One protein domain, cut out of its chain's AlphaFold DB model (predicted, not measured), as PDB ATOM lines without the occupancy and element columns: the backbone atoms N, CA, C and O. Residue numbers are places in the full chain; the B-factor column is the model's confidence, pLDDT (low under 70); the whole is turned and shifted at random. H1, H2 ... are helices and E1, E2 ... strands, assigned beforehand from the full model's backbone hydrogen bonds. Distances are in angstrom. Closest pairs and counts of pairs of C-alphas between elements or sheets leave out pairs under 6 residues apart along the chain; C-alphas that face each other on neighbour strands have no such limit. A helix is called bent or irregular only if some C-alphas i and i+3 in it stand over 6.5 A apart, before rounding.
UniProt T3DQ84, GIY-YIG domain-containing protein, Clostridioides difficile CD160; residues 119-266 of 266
ATOM      1  N   MET A 119      18.729 -15.853 -19.800       85.62
ATOM      2  CA  MET A 119      18.175 -17.109 -19.351       85.62
ATOM      3  C   MET A 119      17.167 -17.540 -20.398       85.62
ATOM      4  O   MET A 119      16.270 -16.782 -20.764       85.62
ATOM      5  N   LYS A 120      17.307 -18.753 -20.903       90.94
ATOM      6  CA  LYS A 120      16.323 -19.356 -21.795       90.94
ATOM      7  C   LYS A 120      15.732 -20.537 -21.069       90.94
ATOM      8  O   LYS A 120      16.461 -21.285 -20.431       90.94
ATOM      9  N   TYR A 121      14.425 -20.688 -21.154       92.69
ATOM     10  CA  TYR A 121      13.760 -21.876 -20.655       92.69
ATOM     11  C   TYR A 121      12.938 -22.492 -21.771       92.69
ATOM     12  O   TYR A 121      12.450 -21.805 -22.671       92.69
ATOM     13  N   GLU A 122      12.826 -23.806 -21.709       93.38
ATOM     14  CA  GLU A 122      12.051 -24.604 -22.636       93.38
ATOM     15  C   GLU A 122      11.042 -25.416 -21.837       93.38
ATOM     16  O   GLU A 122      11.374 -26.031 -20.822       93.38
ATOM     17  N   VAL A 123       9.802 -25.400 -22.318       92.19
ATOM     18  CA  VAL A 123       8.702 -26.197 -21.785       92.19
ATOM     19  C   VAL A 123       8.217 -27.118 -22.896       92.19
ATOM     20  O   VAL A 123       7.770 -26.652 -23.952       92.19
ATOM     21  N   SER A 124       8.272 -28.431 -22.675       92.12
ATOM     22  CA  SER A 124       7.800 -29.400 -23.667       92.12
ATOM     23  C   SER A 124       6.270 -29.437 -23.705       92.12
ATOM     24  O   SER A 124       5.609 -30.242 -23.044       92.12
ATOM     25  N   LYS A 125       5.673 -28.583 -24.547       87.56
ATOM     26  CA  LYS A 125       4.214 -28.556 -24.777       87.56
ATOM     27  C   LYS A 125       3.674 -29.902 -25.252       87.56
ATOM     28  O   LYS A 125       2.536 -30.257 -24.945       87.56
ATOM     29  N   LYS A 126       4.482 -30.651 -26.009       87.69
ATOM     30  CA  LYS A 126       4.128 -31.985 -26.491       87.69
ATOM     31  C   LYS A 126       3.955 -32.958 -25.325       87.69
ATOM     32  O   LYS A 126       2.898 -33.577 -25.215       87.69
ATOM     33  N   SER A 127       4.931 -32.978 -24.419       87.06
ATOM     34  CA  SER A 127       4.897 -33.805 -23.215       87.06
ATOM     35  C   SER A 127       3.753 -33.415 -22.289       87.06
ATOM     36  O   SER A 127       3.013 -34.287 -21.854       87.06
ATOM     37  N   ILE A 128       3.514 -32.116 -22.064       86.31
ATOM     38  CA  ILE A 128       2.362 -31.646 -21.271       86.31
ATOM     39  C   ILE A 128       1.044 -32.158 -21.863       86.31
ATOM     40  O   ILE A 128       0.199 -32.694 -21.149       86.31
ATOM     41  N   ASN A 129       0.853 -32.020 -23.176       85.44
ATOM     42  CA  ASN A 129      -0.364 -32.492 -23.840       85.44
ATOM     43  C   ASN A 129      -0.501 -34.017 -23.795       85.44
ATOM     44  O   ASN A 129      -1.615 -34.540 -23.779       85.44
ATOM     45  N   PHE A 130       0.611 -34.749 -23.804       83.44
ATOM     46  CA  PHE A 130       0.608 -36.185 -23.581       83.44
ATOM     47  C   PHE A 130       0.195 -36.534 -22.145       83.44
ATOM     48  O   PHE A 130      -0.752 -37.299 -21.971       83.44
ATOM     49  N   LEU A 131       0.813 -35.911 -21.137       81.38
ATOM     50  CA  LEU A 131       0.495 -36.136 -19.726       81.38
ATOM     51  C   LEU A 131      -0.983 -35.827 -19.411       81.38
ATOM     52  O   LEU A 131      -1.668 -36.657 -18.825       81.38
ATOM     53  N   LYS A 132      -1.533 -34.726 -19.940       80.44
ATOM     54  CA  LYS A 132      -2.972 -34.387 -19.842       80.44
ATOM     55  C   LYS A 132      -3.915 -35.442 -20.426       80.44
ATOM     56  O   LYS A 132      -5.095 -35.488 -20.077       80.44
ATOM     57  N   ARG A 133      -3.463 -36.208 -21.424       78.62
ATOM     58  CA  ARG A 133      -4.278 -37.260 -22.056       78.62
ATOM     59  C   ARG A 133      -4.296 -38.519 -21.201       78.62
ATOM     60  O   ARG A 133      -5.349 -39.136 -21.096       78.62
ATOM     61  N   ILE A 134      -3.154 -38.879 -20.620       73.44
ATOM     62  CA  ILE A 134      -3.010 -40.110 -19.835       73.44
ATOM     63  C   ILE A 134      -3.487 -39.962 -18.386       73.44
ATOM     64  O   ILE A 134      -3.986 -40.925 -17.828       73.44
ATOM     65  N   GLU A 135      -3.390 -38.772 -17.789       65.06
ATOM     66  CA  GLU A 135      -3.908 -38.469 -16.444       65.06
ATOM     67  C   GLU A 135      -5.410 -38.795 -16.344       65.06
ATOM     68  O   GLU A 135      -5.886 -39.358 -15.365       65.06
ATOM     69  N   LYS A 136      -6.151 -38.578 -17.436       65.31
ATOM     70  CA  LYS A 136      -7.581 -38.902 -17.555       65.31
ATOM     71  C   LYS A 136      -7.899 -40.404 -17.571       65.31
ATOM     72  O   LYS A 136      -9.062 -40.759 -17.758       65.31
ATOM     73  N   LEU A 137      -6.903 -41.281 -17.443       62.81
ATOM     74  CA  LEU A 137      -7.035 -42.729 -17.625       62.81
ATOM     75  C   LEU A 137      -6.863 -43.543 -16.329       62.81
ATOM     76  O   LEU A 137      -6.410 -44.682 -16.391       62.81
ATOM     77  N   ASP A 138      -7.286 -42.997 -15.185       65.56
ATOM     78  CA  ASP A 138      -7.389 -43.703 -13.889       65.56
ATOM     79  C   ASP A 138      -6.067 -44.378 -13.459       65.56
ATOM     80  O   ASP A 138      -6.001 -45.562 -13.119       65.56
ATOM     81  N   ALA A 139      -4.971 -43.616 -13.540       69.81
ATOM     82  CA  ALA A 139      -3.656 -44.062 -13.095       69.81
ATOM     83  C   ALA A 139      -3.566 -44.051 -11.564       69.81
ATOM     84  O   ALA A 139      -4.027 -43.121 -10.903       69.81
ATOM     85  N   LYS A 140      -2.897 -45.056 -10.988       70.81
ATOM     86  CA  LYS A 140      -2.523 -45.008  -9.568       70.81
ATOM     87  C   LYS A 140      -1.306 -44.104  -9.413       70.81
ATOM     88  O   LYS A 140      -0.311 -44.319 -10.106       70.81
ATOM     89  N   VAL A 141      -1.400 -43.133  -8.506       78.31
ATOM     90  CA  VAL A 141      -0.338 -42.160  -8.228       78.31
ATOM     91  C   VAL A 141       0.349 -42.498  -6.908       78.31
ATOM     92  O   VAL A 141      -0.304 -42.608  -5.873       78.31
ATOM     93  N   GLU A 142       1.670 -42.643  -6.944       83.62
ATOM     94  CA  GLU A 142       2.517 -42.773  -5.755       83.62
ATOM     95  C   GLU A 142       3.545 -41.639  -5.735       83.62
ATOM     96  O   GLU A 142       4.085 -41.268  -6.777       83.62
ATOM     97  N   MET A 143       3.825 -41.080  -4.555       85.62
ATOM     98  CA  MET A 143       4.790 -39.992  -4.388       85.62
ATOM     99  C   MET A 143       5.884 -40.387  -3.402       85.62
ATOM    100  O   MET A 143       5.599 -40.896  -2.317       85.62
ATOM    101  N   LEU A 144       7.134 -40.123  -3.772       88.19
ATOM    102  CA  LEU A 144       8.307 -40.384  -2.944       88.19
ATOM    103  C   LEU A 144       9.243 -39.180  -2.983       88.19
ATOM    104  O   LEU A 144       9.611 -38.716  -4.058       88.19
ATOM    105  N   TYR A 145       9.668 -38.707  -1.813       85.25
ATOM    106  CA  TYR A 145      10.694 -37.676  -1.701       85.25
ATOM    107  C   TYR A 145      11.996 -38.272  -1.170       85.25
ATOM    108  O   TYR A 145      12.039 -38.774  -0.048       85.25
ATOM    109  N   GLU A 146      13.064 -38.191  -1.961       86.31
ATOM    110  CA  GLU A 146      14.395 -38.648  -1.564       86.31
ATOM    111  C   GLU A 146      15.479 -37.832  -2.282       86.31
ATOM    112  O   GLU A 146      15.316 -37.433  -3.432       86.31
ATOM    113  N   ASN A 147      16.613 -37.577  -1.623       85.81
ATOM    114  CA  ASN A 147      17.791 -36.950  -2.243       85.81
ATOM    115  C   ASN A 147      17.508 -35.617  -2.976       85.81
ATOM    116  O   ASN A 147      18.161 -35.292  -3.970       85.81
ATOM    117  N   ASN A 148      16.578 -34.806  -2.456       86.56
ATOM    118  CA  ASN A 148      16.112 -33.542  -3.050       86.56
ATOM    119  C   ASN A 148      15.357 -33.692  -4.381       86.56
ATOM    120  O   ASN A 148      15.305 -32.744  -5.172       86.56
ATOM    121  N   ILE A 149      14.777 -34.866  -4.622       89.12
ATOM    122  CA  ILE A 149      13.937 -35.176  -5.774       89.12
ATOM    123  C   ILE A 149      12.583 -35.651  -5.249       89.12
ATOM    124  O   ILE A 149      12.520 -36.533  -4.393       89.12
ATOM    125  N   LEU A 150      11.504 -35.049  -5.747       89.44
ATOM    126  CA  LEU A 150      10.158 -35.587  -5.588       89.44
ATOM    127  C   LEU A 150       9.823 -36.400  -6.838       89.44
ATOM    128  O   LEU A 150       9.750 -35.845  -7.934       89.44
ATOM    129  N   SER A 151       9.620 -37.698  -6.661       90.50
ATOM    130  CA  SER A 151       9.203 -38.616  -7.712       90.50
ATOM    131  C   SER A 151       7.699 -38.850  -7.628       90.50
ATOM    132  O   SER A 151       7.204 -39.287  -6.590       90.50
ATOM    133  N   VAL A 152       6.985 -38.582  -8.720       88.00
ATOM    134  CA  VAL A 152       5.553 -38.867  -8.884       88.00
ATOM    135  C   VAL A 152       5.410 -39.991  -9.905       88.00
ATOM    136  O   VAL A 152       5.725 -39.821 -11.083       88.00
ATOM    137  N   LEU A 153       4.984 -41.161  -9.443       87.56
ATOM    138  CA  LEU A 153       4.831 -42.365 -10.248       87.56
ATOM    139  C   LEU A 153       3.373 -42.524 -10.677       87.56
ATOM    140  O   LEU A 153       2.502 -42.699  -9.831       87.56
ATOM    141  N   TYR A 154       3.133 -42.545 -11.986       84.75
ATOM    142  CA  TYR A 154       1.853 -42.898 -12.594       84.75
ATOM    143  C   TYR A 154       1.938 -44.333 -13.096       84.75
ATOM    144  O   TYR A 154       2.637 -44.614 -14.074       84.75
ATOM    145  N   ASN A 155       1.249 -45.248 -12.420       82.88
ATOM    146  CA  ASN A 155       1.231 -46.657 -12.790       82.88
ATOM    147  C   ASN A 155       0.003 -46.964 -13.651       82.88
ATOM    148  O   ASN A 155      -1.132 -46.679 -13.254       82.88
ATOM    149  N   PHE A 156       0.237 -47.562 -14.816       77.94
ATOM    150  CA  PHE A 156      -0.795 -47.938 -15.768       77.94
ATOM    151  C   PHE A 156      -0.863 -49.463 -15.867       77.94
ATOM    152  O   PHE A 156       0.149 -50.144 -16.041       77.94
ATOM    153  N   GLU A 157      -2.065 -50.038 -15.824       69.19
ATOM    154  CA  GLU A 157      -2.240 -51.482 -16.012       69.19
ATOM    155  C   GLU A 157      -2.083 -51.865 -17.499       69.19
ATOM    156  O   GLU A 157      -3.045 -52.197 -18.181       69.19
ATOM    157  N   ASN A 158      -0.840 -51.832 -18.003       67.50
ATOM    158  CA  ASN A 158      -0.446 -52.102 -19.391       67.50
ATOM    159  C   ASN A 158      -1.260 -51.275 -20.401       67.50
ATOM    160  O   ASN A 158      -2.145 -51.794 -21.086       67.50
ATOM    161  N   MET A 159      -0.940 -49.989 -20.534       75.06
ATOM    162  CA  MET A 159      -1.645 -49.114 -21.466       75.06
ATOM    163  C   MET A 159      -1.084 -49.245 -22.884       75.06
ATOM    164  O   MET A 159       0.123 -49.133 -23.114       75.06
ATOM    165  N   ASP A 160      -1.977 -49.492 -23.841       73.12
ATOM    166  CA  ASP A 160      -1.656 -49.523 -25.265       73.12
ATOM    167  C   ASP A 160      -1.850 -48.134 -25.866       73.12
ATOM    168  O   ASP A 160      -2.977 -47.689 -26.075       73.12
ATOM    169  N   ILE A 161      -0.747 -47.436 -26.110       67.88
ATOM    170  CA  ILE A 161      -0.761 -46.112 -26.717       67.88
ATOM    171  C   ILE A 161       0.075 -46.186 -27.993       67.88
ATOM    172  O   ILE A 161       1.255 -46.540 -27.948       67.88
ATOM    173  N   GLU A 162      -0.529 -45.834 -29.132       64.50
ATOM    174  CA  GLU A 162       0.182 -45.697 -30.405       64.50
ATOM    175  C   GLU A 162       1.308 -44.651 -30.267       64.50
ATOM    176  O   GLU A 162       1.083 -43.445 -30.267       64.50
ATOM    177  N   PHE A 163       2.533 -45.162 -30.101       61.34
ATOM    178  CA  PHE A 163       3.835 -44.483 -30.090       61.34
ATOM    179  C   PHE A 163       3.986 -43.242 -29.186       61.34
ATOM    180  O   PHE A 163       4.253 -42.130 -29.639       61.34
ATOM    181  N   CYS A 164       3.966 -43.457 -27.872       63.69
ATOM    182  CA  CYS A 164       4.354 -42.449 -26.880       63.69
ATOM    183  C   CYS A 164       5.813 -41.980 -26.945       63.69
ATOM    184  O   CYS A 164       6.096 -40.879 -26.487       63.69
ATOM    185  N   GLU A 165       6.745 -42.805 -27.440       62.03
ATOM    186  CA  GLU A 165       8.180 -42.460 -27.466       62.03
ATOM    187  C   GLU A 165       8.439 -41.180 -28.265       62.03
ATOM    188  O   GLU A 165       9.354 -40.429 -27.957       62.03
ATOM    189  N   ASN A 166       7.596 -40.898 -29.261       67.81
ATOM    190  CA  ASN A 166       7.688 -39.661 -30.022       67.81
ATOM    191  C   ASN A 166       7.040 -38.483 -29.288       67.81
ATOM    192  O   ASN A 166       7.313 -37.343 -29.640       67.81
ATOM    193  N   GLU A 167       6.141 -38.731 -28.337       71.88
ATOM    194  CA  GLU A 167       5.278 -37.734 -27.691       71.88
ATOM    195  C   GLU A 167       5.839 -37.177 -26.376       71.88
ATOM    196  O   GLU A 167       5.280 -36.212 -25.853       71.88
ATOM    197  N   LEU A 168       6.926 -37.761 -25.867       79.38
ATOM    198  CA  LEU A 168       7.544 -37.406 -24.595       79.38
ATOM    199  C   LEU A 168       8.998 -36.973 -24.782       79.38
ATOM    200  O   LEU A 168       9.842 -37.754 -25.219       79.38
ATOM    201  N   ASP A 169       9.291 -35.752 -24.357       84.31
ATOM    202  CA  ASP A 169      10.646 -35.272 -24.133       84.31
ATOM    203  C   ASP A 169      11.059 -35.587 -22.691       84.31
ATOM    204  O   ASP A 169      10.272 -35.442 -21.754       84.31
ATOM    205  N   ILE A 170      12.320 -35.990 -22.498       85.62
ATOM    206  CA  ILE A 170      12.848 -36.340 -21.168       85.62
ATOM    207  C   ILE A 170      12.816 -35.132 -20.225       85.62
ATOM    208  O   ILE A 170      12.567 -35.294 -19.036       85.62
ATOM    209  N   ASN A 171      13.064 -33.922 -20.731       89.25
ATOM    210  CA  ASN A 171      13.005 -32.697 -19.939       89.25
ATOM    211  C   ASN A 171      11.675 -31.993 -20.201       89.25
ATOM    212  O   ASN A 171      11.452 -31.464 -21.289       89.25
ATOM    213  N   LEU A 172      10.797 -31.985 -19.199       90.19
ATOM    214  CA  LEU A 172       9.518 -31.288 -19.284       90.19
ATOM    215  C   LEU A 172       9.710 -29.778 -19.157       90.19
ATOM    216  O   LEU A 172       9.147 -29.026 -19.950       90.19
ATOM    217  N   ILE A 173      10.525 -29.366 -18.183       93.00
ATOM    218  CA  ILE A 173      11.032 -28.001 -18.067       93.00
ATOM    219  C   ILE A 173      12.545 -28.062 -17.885       93.00
ATOM    220  O   ILE A 173      13.047 -28.716 -16.964       93.00
ATOM    221  N   SER A 174      13.262 -27.327 -18.725       92.75
ATOM    222  CA  SER A 174      14.687 -27.058 -18.564       92.75
ATOM    223  C   SER A 174      14.978 -25.583 -18.760       92.75
ATOM    224  O   SER A 174      14.257 -24.886 -19.473       92.75
ATOM    225  N   TYR A 175      16.051 -25.110 -18.141       92.25
ATOM    226  CA  TYR A 175      16.545 -23.763 -18.359       92.25
ATOM    227  C   TYR A 175      18.060 -23.757 -18.508       92.25
ATOM    228  O   TYR A 175      18.786 -24.475 -17.820       92.25
ATOM    229  N   ASP A 176      18.506 -22.888 -19.400       90.38
ATOM    230  CA  ASP A 176      19.889 -22.502 -19.576       90.38
ATOM    231  C   ASP A 176      20.040 -21.075 -19.074       90.38
ATOM    232  O   ASP A 176      19.182 -20.219 -19.306       90.38
ATOM    233  N   PHE A 177      21.141 -20.803 -18.394       86.19
ATOM    234  CA  PHE A 177      21.445 -19.466 -17.923       86.19
ATOM    235  C   PHE A 177      22.906 -19.135 -18.157       86.19
ATOM    236  O   PHE A 177      23.800 -19.981 -18.055       86.19
ATOM    237  N   GLU A 178      23.138 -17.862 -18.420       81.56
ATOM    238  CA  GLU A 178      24.457 -17.278 -18.474       81.56
ATOM    239  C   GLU A 178      24.434 -15.967 -17.694       81.56
ATOM    240  O   GLU A 178      23.707 -15.035 -18.018       81.56
ATOM    241  N   THR A 179      25.215 -15.913 -16.623       71.38
ATOM    242  CA  THR A 179      25.464 -14.710 -15.828       71.38
ATOM    243  C   THR A 179      26.909 -14.258 -16.033       71.38
ATOM    244  O   THR A 179      27.712 -14.908 -16.713       71.38
ATOM    245  N   LEU A 180      27.271 -13.143 -15.400       58.19
ATOM    246  CA  LEU A 180      28.665 -12.709 -15.339       58.19
ATOM    247  C   LEU A 180      29.555 -13.752 -14.639       58.19
ATOM    248  O   LEU A 180      30.677 -13.997 -15.078       58.19
ATOM    249  N   GLU A 181      29.038 -14.412 -13.601       61.19
ATOM    250  CA  GLU A 181      29.822 -15.267 -12.699       61.19
ATOM    251  C   GLU A 181      29.749 -16.758 -13.048       61.19
ATOM    252  O   GLU A 181      30.694 -17.510 -12.814       61.19
ATOM    253  N   SER A 182      28.645 -17.204 -13.642       70.31
ATOM    254  CA  SER A 182      28.366 -18.620 -13.880       70.31
ATOM    255  C   SER A 182      27.517 -18.840 -15.129       70.31
ATOM    256  O   SER A 182      26.777 -17.964 -15.568       70.31
ATOM    257  N   PHE A 183      27.623 -20.031 -15.704       83.56
ATOM    258  CA  PHE A 183      26.721 -20.509 -16.745       83.56
ATOM    259  C   PHE A 183      26.355 -21.955 -16.434       83.56
ATOM    260  O   PHE A 183      27.150 -22.687 -15.835       83.56
ATOM    261  N   GLY A 184      25.169 -22.372 -16.847       83.25
ATOM    262  CA  GLY A 184      24.702 -23.719 -16.580       83.25
ATOM    263  C   GLY A 184      23.441 -24.064 -17.346       83.25
ATOM    264  O   GLY A 184      22.750 -23.196 -17.869       83.25
ATOM    265  N   SER A 185      23.170 -25.363 -17.382       87.81
ATOM    266  CA  SER A 185      21.927 -25.943 -17.872       87.81
ATOM    267  C   SER A 185      21.356 -26.815 -16.768       87.81
ATOM    268  O   SER A 185      22.102 -27.530 -16.088       87.81
ATOM    269  N   CYS A 186      20.056 -26.724 -16.538       88.88
ATOM    270  CA  CYS A 186      19.372 -27.443 -15.477       88.88
ATOM    271  C   CYS A 186      18.030 -27.971 -15.978       88.88
ATOM    272  O   CYS A 186      17.252 -27.256 -16.605       88.88
ATOM    273  N   SER A 187      17.741 -29.228 -15.644       90.69
ATOM    274  CA  SER A 187      16.397 -29.796 -15.745       90.69
ATOM    275  C   SER A 187      15.675 -29.558 -14.419       90.69
ATOM    276  O   SER A 187      16.257 -29.763 -13.347       90.69
ATOM    277  N   LEU A 188      14.435 -29.079 -14.487       91.69
ATOM    278  CA  LEU A 188      13.570 -28.863 -13.325       91.69
ATOM    279  C   LEU A 188      12.650 -30.052 -13.108       91.69
ATOM    280  O   LEU A 188      12.545 -30.559 -11.993       91.69
ATOM    281  N   ILE A 189      12.014 -30.491 -14.191       90.75
ATOM    282  CA  ILE A 189      11.078 -31.604 -14.190       90.75
ATOM    283  C   ILE A 189      11.494 -32.547 -15.313       90.75
ATOM    284  O   ILE A 189      11.572 -32.141 -16.476       90.75
ATOM    285  N   SER A 190      11.784 -33.796 -14.961       90.62
ATOM    286  CA  SER A 190      12.171 -34.849 -15.899       90.62
ATOM    287  C   SER A 190      11.094 -35.934 -15.976       90.62
ATOM    288  O   SER A 190      10.419 -36.202 -14.986       90.62
ATOM    289  N   ILE A 191      10.933 -36.559 -17.142       89.00
ATOM    290  CA  ILE A 191       9.953 -37.619 -17.402       89.00
ATOM    291  C   ILE A 191      10.687 -38.895 -17.797       89.00
ATOM    292  O   ILE A 191      11.478 -38.906 -18.741       89.00
ATOM    293  N   TYR A 192      10.361 -39.989 -17.116       88.56
ATOM    294  CA  TYR A 192      10.916 -41.311 -17.373       88.56
ATOM    295  C   TYR A 192       9.786 -42.311 -17.624       88.56
ATOM    296  O   TYR A 192       9.200 -42.830 -16.672       88.56
ATOM    297  N   PRO A 193       9.445 -42.582 -18.894       86.25
ATOM    298  CA  PRO A 193       8.486 -43.620 -19.223       86.25
ATOM    299  C   PRO A 193       9.142 -45.005 -19.209       86.25
ATOM    300  O   PRO A 193      10.258 -45.191 -19.703       86.25
ATOM    301  N   ARG A 194       8.412 -46.003 -18.715       86.25
ATOM    302  CA  ARG A 194       8.822 -47.407 -18.715       86.25
ATOM    303  C   ARG A 194       7.926 -48.242 -19.617       86.25
ATOM    304  O   ARG A 194       6.703 -48.238 -19.493       86.25
ATOM    305  N   TRP A 195       8.558 -49.032 -20.479       83.56
ATOM    306  CA  TRP A 195       7.885 -49.835 -21.499       83.56
ATOM    307  C   TRP A 195       8.012 -51.331 -21.236       83.56
ATOM    308  O   TRP A 195       9.030 -51.812 -20.732       83.56
ATOM    309  N   LYS A 196       6.999 -52.081 -21.668       83.62
ATOM    310  CA  LYS A 196       7.061 -53.527 -21.867       83.62
ATOM    311  C   LYS A 196       6.979 -53.837 -23.354       83.62
ATOM    312  O   LYS A 196       5.997 -53.482 -24.004       83.62
ATOM    313  N   GLU A 197       7.983 -54.525 -23.883       82.38
ATOM    314  CA  GLU A 197       8.023 -54.919 -25.291       82.38
ATOM    315  C   GLU A 197       7.562 -56.369 -25.473       82.38
ATOM    316  O   GLU A 197       8.068 -57.293 -24.835       82.38
ATOM    317  N   TYR A 198       6.606 -56.573 -26.376       78.31
ATOM    318  CA  TYR A 198       6.118 -57.884 -26.787       78.31
ATOM    319  C   TYR A 198       6.664 -58.199 -28.180       78.31
ATOM    320  O   TYR A 198       6.083 -57.828 -29.203       78.31
ATOM    321  N   THR A 199       7.807 -58.887 -28.211       75.06
ATOM    322  CA  THR A 199       8.596 -59.156 -29.428       75.06
ATOM    323  C   THR A 199       7.831 -59.938 -30.496       75.06
ATOM    324  O   THR A 199       8.042 -59.719 -31.684       75.06
ATOM    325  N   SER A 200       6.891 -60.800 -30.099       77.56
ATOM    326  CA  SER A 200       6.065 -61.594 -31.019       77.56
ATOM    327  C   SER A 200       5.072 -60.768 -31.840       77.56
ATOM    328  O   SER A 200       4.664 -61.202 -32.913       77.56
ATOM    329  N   THR A 201       4.661 -59.599 -31.344       74.25
ATOM    330  CA  THR A 201       3.696 -58.700 -32.004       74.25
ATOM    331  C   THR A 201       4.299 -57.337 -32.339       74.25
ATOM    332  O   THR A 201       3.579 -56.458 -32.798       74.25
ATOM    333  N   ASN A 202       5.597 -57.148 -32.069       72.44
ATOM    334  CA  ASN A 202       6.302 -55.866 -32.135       72.44
ATOM    335  C   ASN A 202       5.535 -54.715 -31.448       72.44
ATOM    336  O   ASN A 202       5.504 -53.586 -31.933       72.44
ATOM    337  N   LYS A 203       4.857 -55.030 -30.338       75.88
ATOM    338  CA  LYS A 203       3.984 -54.104 -29.611       75.88
ATOM    339  C   LYS A 203       4.704 -53.613 -28.361       75.88
ATOM    340  O   LYS A 203       5.198 -54.438 -27.593       75.88
ATOM    341  N   LYS A 204       4.734 -52.299 -28.137       77.25
ATOM    342  CA  LYS A 204       5.194 -51.698 -26.878       77.25
ATOM    343  C   LYS A 204       3.986 -51.267 -26.060       77.25
ATOM    344  O   LYS A 204       3.066 -50.673 -26.606       77.25
ATOM    345  N   MET A 205       3.985 -51.576 -24.771       79.31
ATOM    346  CA  MET A 205       2.958 -51.120 -23.834       79.31
ATOM    347  C   MET A 205       3.606 -50.252 -22.765       79.31
ATOM    348  O   MET A 205       4.668 -50.611 -22.251       79.31
ATOM    349  N   LEU A 206       2.975 -49.128 -22.434       80.31
ATOM    350  CA  LEU A 206       3.403 -48.297 -21.315       80.31
ATOM    351  C   LEU A 206       3.063 -49.020 -20.008       80.31
ATOM    352  O   LEU A 206       1.925 -49.459 -19.822       80.31
ATOM    353  N   ILE A 207       4.055 -49.158 -19.130       83.19
ATOM    354  CA  ILE A 207       3.883 -49.701 -17.778       83.19
ATOM    355  C   ILE A 207       3.651 -48.547 -16.809       83.19
ATOM    356  O   ILE A 207       2.634 -48.491 -16.134       83.19
ATOM    357  N   ASP A 208       4.599 -47.618 -16.752       85.69
ATOM    358  CA  ASP A 208       4.576 -46.520 -15.797       85.69
ATOM    359  C   ASP A 208       5.289 -45.286 -16.355       85.69
ATOM    360  O   ASP A 208       6.070 -45.373 -17.308       85.69
ATOM    361  N   ILE A 209       4.976 -44.127 -15.784       87.44
ATOM    362  CA  ILE A 209       5.724 -42.888 -15.988       87.44
ATOM    363  C   ILE A 209       6.140 -42.366 -14.630       87.44
ATOM    364  O   ILE A 209       5.300 -42.153 -13.760       87.44
ATOM    365  N   THR A 210       7.432 -42.109 -14.477       89.00
ATOM    366  CA  THR A 210       7.959 -41.385 -13.323       89.00
ATOM    367  C   THR A 210       8.243 -39.946 -13.721       89.00
ATOM    368  O   THR A 210       8.994 -39.695 -14.665       89.00
ATOM    369  N   LEU A 211       7.652 -39.002 -12.997       89.50
ATOM    370  CA  LEU A 211       8.027 -37.596 -13.047       89.50
ATOM    371  C   LEU A 211       8.975 -37.296 -11.900       89.50
ATOM    372  O   LEU A 211       8.627 -37.521 -10.747       89.50
ATOM    373  N   GLU A 212      10.146 -36.760 -12.206       91.81
ATOM    374  CA  GLU A 212      11.111 -36.332 -11.201       91.81
ATOM    375  C   GLU A 212      11.173 -34.810 -11.154       91.81
ATOM    376  O   GLU A 212      11.628 -34.161 -12.099       91.81
ATOM    377  N   ILE A 213      10.748 -34.241 -10.031       90.88
ATOM    378  CA  ILE A 213      10.835 -32.815  -9.729       90.88
ATOM    379  C   ILE A 213      12.097 -32.588  -8.898       90.88
ATOM    380  O   ILE A 213      12.208 -33.027  -7.750       90.88
ATOM    381  N   ARG A 214      13.076 -31.893  -9.477       91.12
ATOM    382  CA  ARG A 214      14.396 -31.672  -8.872       91.12
ATOM    383  C   ARG A 214      14.368 -30.416  -8.005       91.12
ATOM    384  O   ARG A 214      14.687 -29.325  -8.473       91.12
ATOM    385  N   ILE A 215      14.047 -30.563  -6.719       86.44
ATOM    386  CA  ILE A 215      13.863 -29.419  -5.806       86.44
ATOM    387  C   ILE A 215      15.152 -28.601  -5.634       86.44
ATOM    388  O   ILE A 215      15.113 -27.373  -5.559       86.44
ATOM    389  N   ARG A 216      16.330 -29.242  -5.666       85.38
ATOM    390  CA  ARG A 216      17.614 -28.512  -5.664       85.38
ATOM    391  C   ARG A 216      17.739 -27.547  -6.850       85.38
ATOM    392  O   ARG A 216      18.331 -26.482  -6.707       85.38
ATOM    393  N   SER A 217      17.173 -27.890  -8.005       86.81
ATOM    394  CA  SER A 217      17.176 -27.003  -9.169       86.81
ATOM    395  C   SER A 217      16.266 -25.780  -8.965       86.81
ATOM    396  O   SER A 217      16.583 -24.713  -9.481       86.81
ATOM    397  N   PHE A 218      15.197 -25.880  -8.159       85.38
ATOM    398  CA  PHE A 218      14.416 -24.704  -7.736       85.38
ATOM    399  C   PHE A 218      15.242 -23.763  -6.862       85.38
ATOM    400  O   PHE A 218      15.209 -22.554  -7.063       85.38
ATOM    401  N   ALA A 219      16.037 -24.309  -5.937       83.88
ATOM    402  CA  ALA A 219      16.941 -23.500  -5.123       83.88
ATOM    403  C   ALA A 219      17.936 -22.713  -5.994       83.88
ATOM    404  O   ALA A 219      18.098 -21.511  -5.801       83.88
ATOM    405  N   ASN A 220      18.523 -23.366  -7.003       85.12
ATOM    406  CA  ASN A 220      19.417 -22.706  -7.956       85.12
ATOM    407  C   ASN A 220      18.704 -21.590  -8.746       85.12
ATOM    408  O   ASN A 220      19.298 -20.543  -8.983       85.12
ATOM    409  N   LEU A 221      17.441 -21.778  -9.155       86.81
ATOM    410  CA  LEU A 221      16.661 -20.712  -9.801       86.81
ATOM    411  C   LEU A 221      16.464 -19.507  -8.880       86.81
ATOM    412  O   LEU A 221      16.609 -18.374  -9.325       86.81
ATOM    413  N   ILE A 222      16.166 -19.736  -7.602       83.94
ATOM    414  CA  ILE A 222      15.959 -18.655  -6.629       83.94
ATOM    415  C   ILE A 222      17.247 -17.852  -6.419       83.94
ATOM    416  O   ILE A 222      17.194 -16.627  -6.342       83.94
ATOM    417  N   GLU A 223      18.410 -18.505  -6.400       82.75
ATOM    418  CA  GLU A 223      19.710 -17.817  -6.341       82.75
ATOM    419  C   GLU A 223      19.948 -16.905  -7.560       82.75
ATOM    420  O   GLU A 223      20.599 -15.868  -7.443       82.75
ATOM    421  N   LEU A 224      19.365 -17.239  -8.716       80.88
ATOM    422  CA  LEU A 224      19.433 -16.445  -9.947       80.88
ATOM    423  C   LEU A 224      18.368 -15.331 -10.024       80.88
ATOM    424  O   LEU A 224      18.426 -14.484 -10.924       80.88
ATOM    425  N   MET A 225      17.417 -15.288  -9.083       77.44
ATOM    426  CA  MET A 225      16.294 -14.340  -9.062       77.44
ATOM    427  C   MET A 225      16.700 -12.862  -9.109       77.44
ATOM    428  O   MET A 225      16.081 -12.129  -9.880       77.44
ATOM    429  N   PRO A 226      17.767 -12.405  -8.421       73.88
ATOM    430  CA  PRO A 226      18.225 -11.018  -8.535       73.88
ATOM    431  C   PRO A 226      18.629 -10.604  -9.959       73.88
ATOM    432  O   PRO A 226      18.657  -9.416 -10.263       73.88
ATOM    433  N   THR A 227      18.965 -11.569 -10.823       70.19
ATOM    434  CA  THR A 227      19.421 -11.319 -12.202       70.19
ATOM    435  C   THR A 227      18.309 -11.526 -13.232       70.19
ATOM    436  O   THR A 227      18.255 -10.804 -14.225       70.19
ATOM    437  N   PHE A 228      17.406 -12.489 -13.010       77.38
ATOM    438  CA  PHE A 228      16.391 -12.898 -13.994       77.38
ATOM    439  C   PHE A 228      14.960 -12.917 -13.442       77.38
ATOM    440  O   PHE A 228      14.161 -13.754 -13.857       77.38
ATOM    441  N   GLU A 229      14.627 -12.002 -12.530       79.50
ATOM    442  CA  GLU A 229      13.350 -11.946 -11.797       79.50
ATOM    443  C   GLU A 229      12.123 -12.278 -12.665       79.50
ATOM    444  O   GLU A 229      11.403 -13.230 -12.368       79.50
ATOM    445  N   TYR A 230      11.933 -11.565 -13.780       84.00
ATOM    446  CA  TYR A 230      10.787 -11.769 -14.674       84.00
ATOM    447  C   TYR A 230      10.737 -13.173 -15.287       84.00
ATOM    448  O   TYR A 230       9.685 -13.805 -15.287       84.00
ATOM    449  N   LYS A 231      11.868 -13.690 -15.782       86.56
ATOM    450  CA  LYS A 231      11.919 -15.018 -16.418       86.56
ATOM    451  C   LYS A 231      11.711 -16.131 -15.401       86.56
ATOM    452  O   LYS A 231      11.061 -17.124 -15.695       86.56
ATOM    453  N   ILE A 232      12.243 -15.961 -14.195       90.00
ATOM    454  CA  ILE A 232      12.072 -16.938 -13.120       90.00
ATOM    455  C   ILE A 232      10.623 -16.938 -12.626       90.00
ATOM    456  O   ILE A 232      10.076 -18.008 -12.378       90.00
ATOM    457  N   ALA A 233       9.977 -15.772 -12.546       87.38
ATOM    458  CA  ALA A 233       8.552 -15.690 -12.244       87.38
ATOM    459  C   ALA A 233       7.695 -16.415 -13.301       87.38
ATOM    460  O   ALA A 233       6.783 -17.151 -12.931       87.38
ATOM    461  N   GLU A 234       8.018 -16.277 -14.594       92.25
ATOM    462  CA  GLU A 234       7.363 -17.045 -15.667       92.25
ATOM    463  C   GLU A 234       7.567 -18.557 -15.500       92.25
ATOM    464  O   GLU A 234       6.604 -19.317 -15.552       92.25
ATOM    465  N   ILE A 235       8.803 -19.002 -15.237       93.00
ATOM    466  CA  ILE A 235       9.112 -20.422 -15.012       93.00
ATOM    467  C   ILE A 235       8.318 -20.974 -13.822       93.00
ATOM    468  O   ILE A 235       7.787 -22.079 -13.902       93.00
ATOM    469  N   PHE A 236       8.211 -20.222 -12.724       92.38
ATOM    470  CA  PHE A 236       7.424 -20.647 -11.566       92.38
ATOM    471  C   PHE A 236       5.932 -20.743 -11.864       92.38
ATOM    472  O   PHE A 236       5.289 -21.663 -11.366       92.38
ATOM    473  N   GLN A 237       5.388 -19.858 -12.701       91.44
ATOM    474  CA  GLN A 237       4.002 -19.981 -13.145       91.44
ATOM    475  C   GLN A 237       3.790 -21.252 -13.979       91.44
ATOM    476  O   GLN A 237       2.831 -21.978 -13.741       91.44
ATOM    477  N   GLU A 238       4.706 -21.566 -14.898       91.69
ATOM    478  CA  GLU A 238       4.648 -22.808 -15.684       91.69
ATOM    479  C   GLU A 238       4.759 -24.057 -14.790       91.69
ATOM    480  O   GLU A 238       4.071 -25.050 -15.024       91.69
ATOM    481  N   ILE A 239       5.584 -24.017 -13.735       91.19
ATOM    482  CA  ILE A 239       5.673 -25.102 -12.745       91.19
ATOM    483  C   ILE A 239       4.340 -25.286 -12.015       91.19
ATOM    484  O   ILE A 239       3.872 -26.418 -11.923       91.19
ATOM    485  N   GLU A 240       3.729 -24.207 -11.518       91.00
ATOM    486  CA  GLU A 240       2.430 -24.274 -10.833       91.00
ATOM    487  C   GLU A 240       1.337 -24.829 -11.744       91.00
ATOM    488  O   GLU A 240       0.590 -25.726 -11.353       91.00
ATOM    489  N   ASP A 241       1.277 -24.355 -12.989       88.81
ATOM    490  CA  ASP A 241       0.308 -24.838 -13.965       88.81
ATOM    491  C   ASP A 241       0.487 -26.346 -14.199       88.81
ATOM    492  O   ASP A 241      -0.490 -27.097 -14.212       88.81
ATOM    493  N   ILE A 242       1.733 -26.816 -14.333       87.44
ATOM    494  CA  ILE A 242       2.051 -28.241 -14.480       87.44
ATOM    495  C   ILE A 242       1.691 -29.029 -13.221       87.44
ATOM    496  O   ILE A 242       1.096 -30.097 -13.338       87.44
ATOM    497  N   PHE A 243       2.008 -28.536 -12.027       88.12
ATOM    498  CA  PHE A 243       1.657 -29.208 -10.774       88.12
ATOM    499  C   PHE A 243       0.149 -29.347 -10.609       88.12
ATOM    500  O   PHE A 243      -0.317 -30.397 -10.168       88.12
ATOM    501  N   HIS A 244      -0.607 -28.329 -11.020       86.62
ATOM    502  CA  HIS A 244      -2.061 -28.368 -11.027       86.62
ATOM    503  C   HIS A 244      -2.601 -29.390 -12.032       86.62
ATOM    504  O   HIS A 244      -3.463 -30.188 -11.680       86.62
ATOM    505  N   ILE A 245      -2.063 -29.405 -13.256       81.06
ATOM    506  CA  ILE A 245      -2.419 -30.387 -14.293       81.06
ATOM    507  C   ILE A 245      -2.144 -31.818 -13.831       81.06
ATOM    508  O   ILE A 245      -2.817 -32.736 -14.258       81.06
ATOM    509  N   LEU A 246      -1.111 -32.020 -13.026       77.19
ATOM    510  CA  LEU A 246      -0.633 -33.349 -12.660       77.19
ATOM    511  C   LEU A 246      -1.068 -33.773 -11.256       77.19
ATOM    512  O   LEU A 246      -0.656 -34.836 -10.794       77.19
ATOM    513  N   GLU A 247      -1.872 -32.940 -10.592       78.75
ATOM    514  CA  GLU A 247      -2.369 -33.129  -9.229       78.75
ATOM    515  C   GLU A 247      -1.254 -33.507  -8.234       78.75
ATOM    516  O   GLU A 247      -1.426 -34.349  -7.354       78.75
ATOM    517  N   VAL A 248      -0.088 -32.853  -8.345       79.12
ATOM    518  CA  VAL A 248       1.112 -33.147  -7.532       79.12
ATOM    519  C   VAL A 248       0.876 -32.903  -6.031       79.12
ATOM    520  O   VAL A 248       1.651 -33.362  -5.201       79.12
ATOM    521  N   GLY A 249      -0.208 -32.222  -5.649       81.31
ATOM    522  CA  GLY A 249      -0.608 -32.039  -4.249       81.31
ATOM    523  C   GLY A 249       0.286 -31.088  -3.444       81.31
ATOM    524  O   GLY A 249       0.046 -30.903  -2.255       81.31
ATOM    525  N   TYR A 250       1.277 -30.475  -4.094       85.00
ATOM    526  CA  TYR A 250       2.193 -29.485  -3.538       85.00
ATOM    527  C   TYR A 250       2.344 -28.309  -4.500       85.00
ATOM    528  O   TYR A 250       2.346 -28.498  -5.716       85.00
ATOM    529  N   THR A 251       2.547 -27.121  -3.945       90.00
ATOM    530  CA  THR A 251       3.079 -25.941  -4.647       90.00
ATOM    531  C   THR A 251       4.608 -25.986  -4.689       90.00
ATOM    532  O   THR A 251       5.250 -26.660  -3.870       90.00
ATOM    533  N   TRP A 252       5.247 -25.244  -5.601       88.50
ATOM    534  CA  TRP A 252       6.714 -25.176  -5.616       88.50
ATOM    535  C   TRP A 252       7.271 -24.551  -4.331       88.50
ATOM    536  O   TRP A 252       8.363 -24.927  -3.900       88.50
ATOM    537  N   GLN A 253       6.532 -23.636  -3.690       89.50
ATOM    538  CA  GLN A 253       6.932 -23.018  -2.426       89.50
ATOM    539  C   GLN A 253       6.970 -24.045  -1.294       89.50
ATOM    540  O   GLN A 253       7.951 -24.098  -0.555       89.50
ATOM    541  N   GLU A 254       5.939 -24.884  -1.169       89.69
ATOM    542  CA  GLU A 254       5.896 -25.943  -0.150       89.69
ATOM    543  C   GLU A 254       7.047 -26.935  -0.339       89.69
ATOM    544  O   GLU A 254       7.742 -27.277   0.619       89.69
ATOM    545  N   LEU A 255       7.317 -27.327  -1.588       86.69
ATOM    546  CA  LEU A 255       8.468 -28.159  -1.939       86.69
ATOM    547  C   LEU A 255       9.802 -27.503  -1.561       86.69
ATOM    548  O   LEU A 255      10.706 -28.168  -1.047       86.69
ATOM    549  N   PHE A 256       9.934 -26.197  -1.778       86.12
ATOM    550  CA  PHE A 256      11.141 -25.460  -1.421       86.12
ATOM    551  C   PHE A 256      11.350 -25.356   0.097       86.12
ATOM    552  O   PHE A 256      12.484 -25.472   0.568       86.12
ATOM    553  N   GLU A 257      10.282 -25.194   0.879       86.69
ATOM    554  CA  GLU A 257      10.368 -25.189   2.344       86.69
ATOM    555  C   GLU A 257      10.750 -26.566   2.907       86.69
ATOM    556  O   GLU A 257      11.592 -26.639   3.805       86.69
ATOM    557  N   ILE A 258      10.243 -27.660   2.324       83.50
ATOM    558  CA  ILE A 258      10.686 -29.027   2.661       83.50
ATOM    559  C   ILE A 258      12.201 -29.163   2.448       83.50
ATOM    560  O   ILE A 258      12.920 -29.618   3.339       83.50
ATOM    561  N   TYR A 259      12.710 -28.700   1.302       82.88
ATOM    562  CA  TYR A 259      14.145 -28.718   1.007       82.88
ATOM    563  C   TYR A 259      14.975 -27.906   2.010       82.88
ATOM    564  O   TYR A 259      16.035 -28.366   2.444       82.88
ATOM    565  N   LYS A 260      14.510 -26.713   2.404       81.75
ATOM    566  CA  LYS A 260      15.189 -25.918   3.436       81.75
ATOM    567  C   LYS A 260      15.254 -26.666   4.759       81.75
ATOM    568  O   LYS A 260      16.336 -26.719   5.334       81.75
ATOM    569  N   GLY A 261      14.144 -27.254   5.210       72.25
ATOM    570  CA  GLY A 261      14.090 -28.036   6.449       72.25
ATOM    571  C   GLY A 261      15.146 -29.143   6.477       72.25
ATOM    572  O   GLY A 261      15.961 -29.197   7.393       72.25
ATOM    573  N   CYS A 262      15.245 -29.932   5.404       62.97
ATOM    574  CA  CYS A 262      16.232 -31.011   5.293       62.97
ATOM    575  C   CYS A 262      17.700 -30.542   5.258       62.97
ATOM    576  O   CYS A 262      18.605 -31.326   5.547       62.97
ATOM    577  N   LYS A 263      17.971 -29.282   4.887       57.72
ATOM    578  CA  LYS A 263      19.333 -28.725   4.829       57.72
ATOM    579  C   LYS A 263      19.872 -28.323   6.208       57.72
ATOM    580  O   LYS A 263      21.086 -28.236   6.356       57.72
ATOM    581  N   TYR A 264      18.996 -28.075   7.186       49.69
ATOM    582  CA  TYR A 264      19.371 -27.659   8.546       49.69
ATOM    583  C   TYR A 264      19.348 -28.799   9.579       49.69
ATOM    584  O   TYR A 264      19.755 -28.576  10.717       49.69
ATOM    585  N   ASP A 265      18.924 -30.001   9.177       46.53
ATOM    586  CA  ASP A 265      18.910 -31.213  10.012       46.53
ATOM    587  C   ASP A 265      20.142 -32.132   9.800       46.53
ATOM    588  O   ASP A 265      20.203 -33.219  10.377       46.53
ATOM    589  N   ASN A 266      21.132 -31.705   8.998       38.47
ATOM    590  CA  ASN A 266      22.430 -32.375   8.784       38.47
ATOM    591  C   ASN A 266      23.594 -31.535   9.324       38.47
ATOM    592  O   ASN A 266      24.622 -32.142   9.703       38.47
TER     593      ASN A 266
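This is residues 119 to 266 of the 266 residues of the protein "GIY-YIG domain-containing protein" of Clostridioides difficile CD160 (UniProt T3DQ84). A long, twisted sheet of six strands forms a wall with helices over one face and the other face bare. H3 lies lengthwise over E4, H1 crosses over E6, H2 follows E6 directly and lies beside the strands, and H4 packs on H2 about perpendicular to it; the turn of the hairpin E5 and E6 makes one end of the longest axis, and the beginning of H3 is at the other. The printed part has 148 residues, with four named helices and six named strands in the order E1 H1 E2 E3 E4 E5 E6 H2 H3 H4, a mixed class. The sheet runs E1 E4 E5 E6 E3 E2, all antiparallel. The whole is compact, with a radius of gyration of the C-alphas of 16.8 A, yet elongated in outline, with spans of 55 by 33 by 24 A.

E1, residues 119 to 123, is an edge strand and the antiparallel neighbour of E4, residues 171 to 178, with N 120 and O 176 2.9 A apart. H1, residues 125 to 137, is on the sheet at a height of 8.4 A, over E6, residues 203 to 214, and only just over E3, residues 149 to 159, with 3 of its C-alphas falling there; it runs across the strands, at 69 degrees to E6 on the local plane. E2, residues 140 to 146, is the other edge strand and forms a hairpin with E3, where N 144 and O 151 are 2.9 A apart. E4 and E5, residues 183 to 198, form a hairpin, with N 186 and O 175 2.9 A apart. E5 and E6 form another, with N 192 and O 210 2.8 A apart. E6 is also the neighbour of E3, with N 152 and O 211 2.8 A apart. E4, E5 and E6 are a meander, each strand the antiparallel neighbour of the one before; with E3, which neighbours E6, they make a Greek key. H2, residues 215 to 223, has a height of 6.5 A and lies over none of the strands. H3, residues 225 to 245, has a height of 9.7 A, lies over E4 and only just over E1, with 3 C-alphas, and runs along the strands, at 1 degree to E4 on the local plane. H1, H2 and H3 lie on the same face. H4, residues 252 to 264, touches H2 with its residues 255 to 259 alone; the closest C-alphas, of Ile 215 and Phe 256, are 6.5 A apart. H3 and H4 only just touch, with 3 pairs of C-alphas within 8 A, the closest those of Glu 240 and Trp 252 at 6.8 A. H1 and H4 are apart. Every O i to N i+4 pair is within hydrogen-bond range in H2; the counts are 7 of 9 in H1, 15 of 17 in H3 and 8 of 9 in H4.

E1 begins at C-alpha 119, (18.175, -17.109, -19.351). E3 is 26.1 A long and bends by 59 degrees at residue 156. E5, the longest strand, measures 43.8 A and bends by 56 degrees at residue 189; E6 measures 32.3 A. H3 measures 25.2 A, with a kink of 57 degrees near residue 232, and is irregular: C-alphas 227 and 230 are 9.0 A apart. H4 ends at C-alpha 264, (19.371, -27.659, 8.546).

The C-alphas farthest apart, of Ser 200 and Pro 226, are 56.7 A apart. The printed part has no cut and ends at the chain's last residue, 266. The link from E3 to E4 is long, with 11 residues. The mean pLDDT of the printed part is 81.5; 20 residues are under 70: 135 to 139, 157 to 158, 161 to 166, 180 to 181 and 262 to 266.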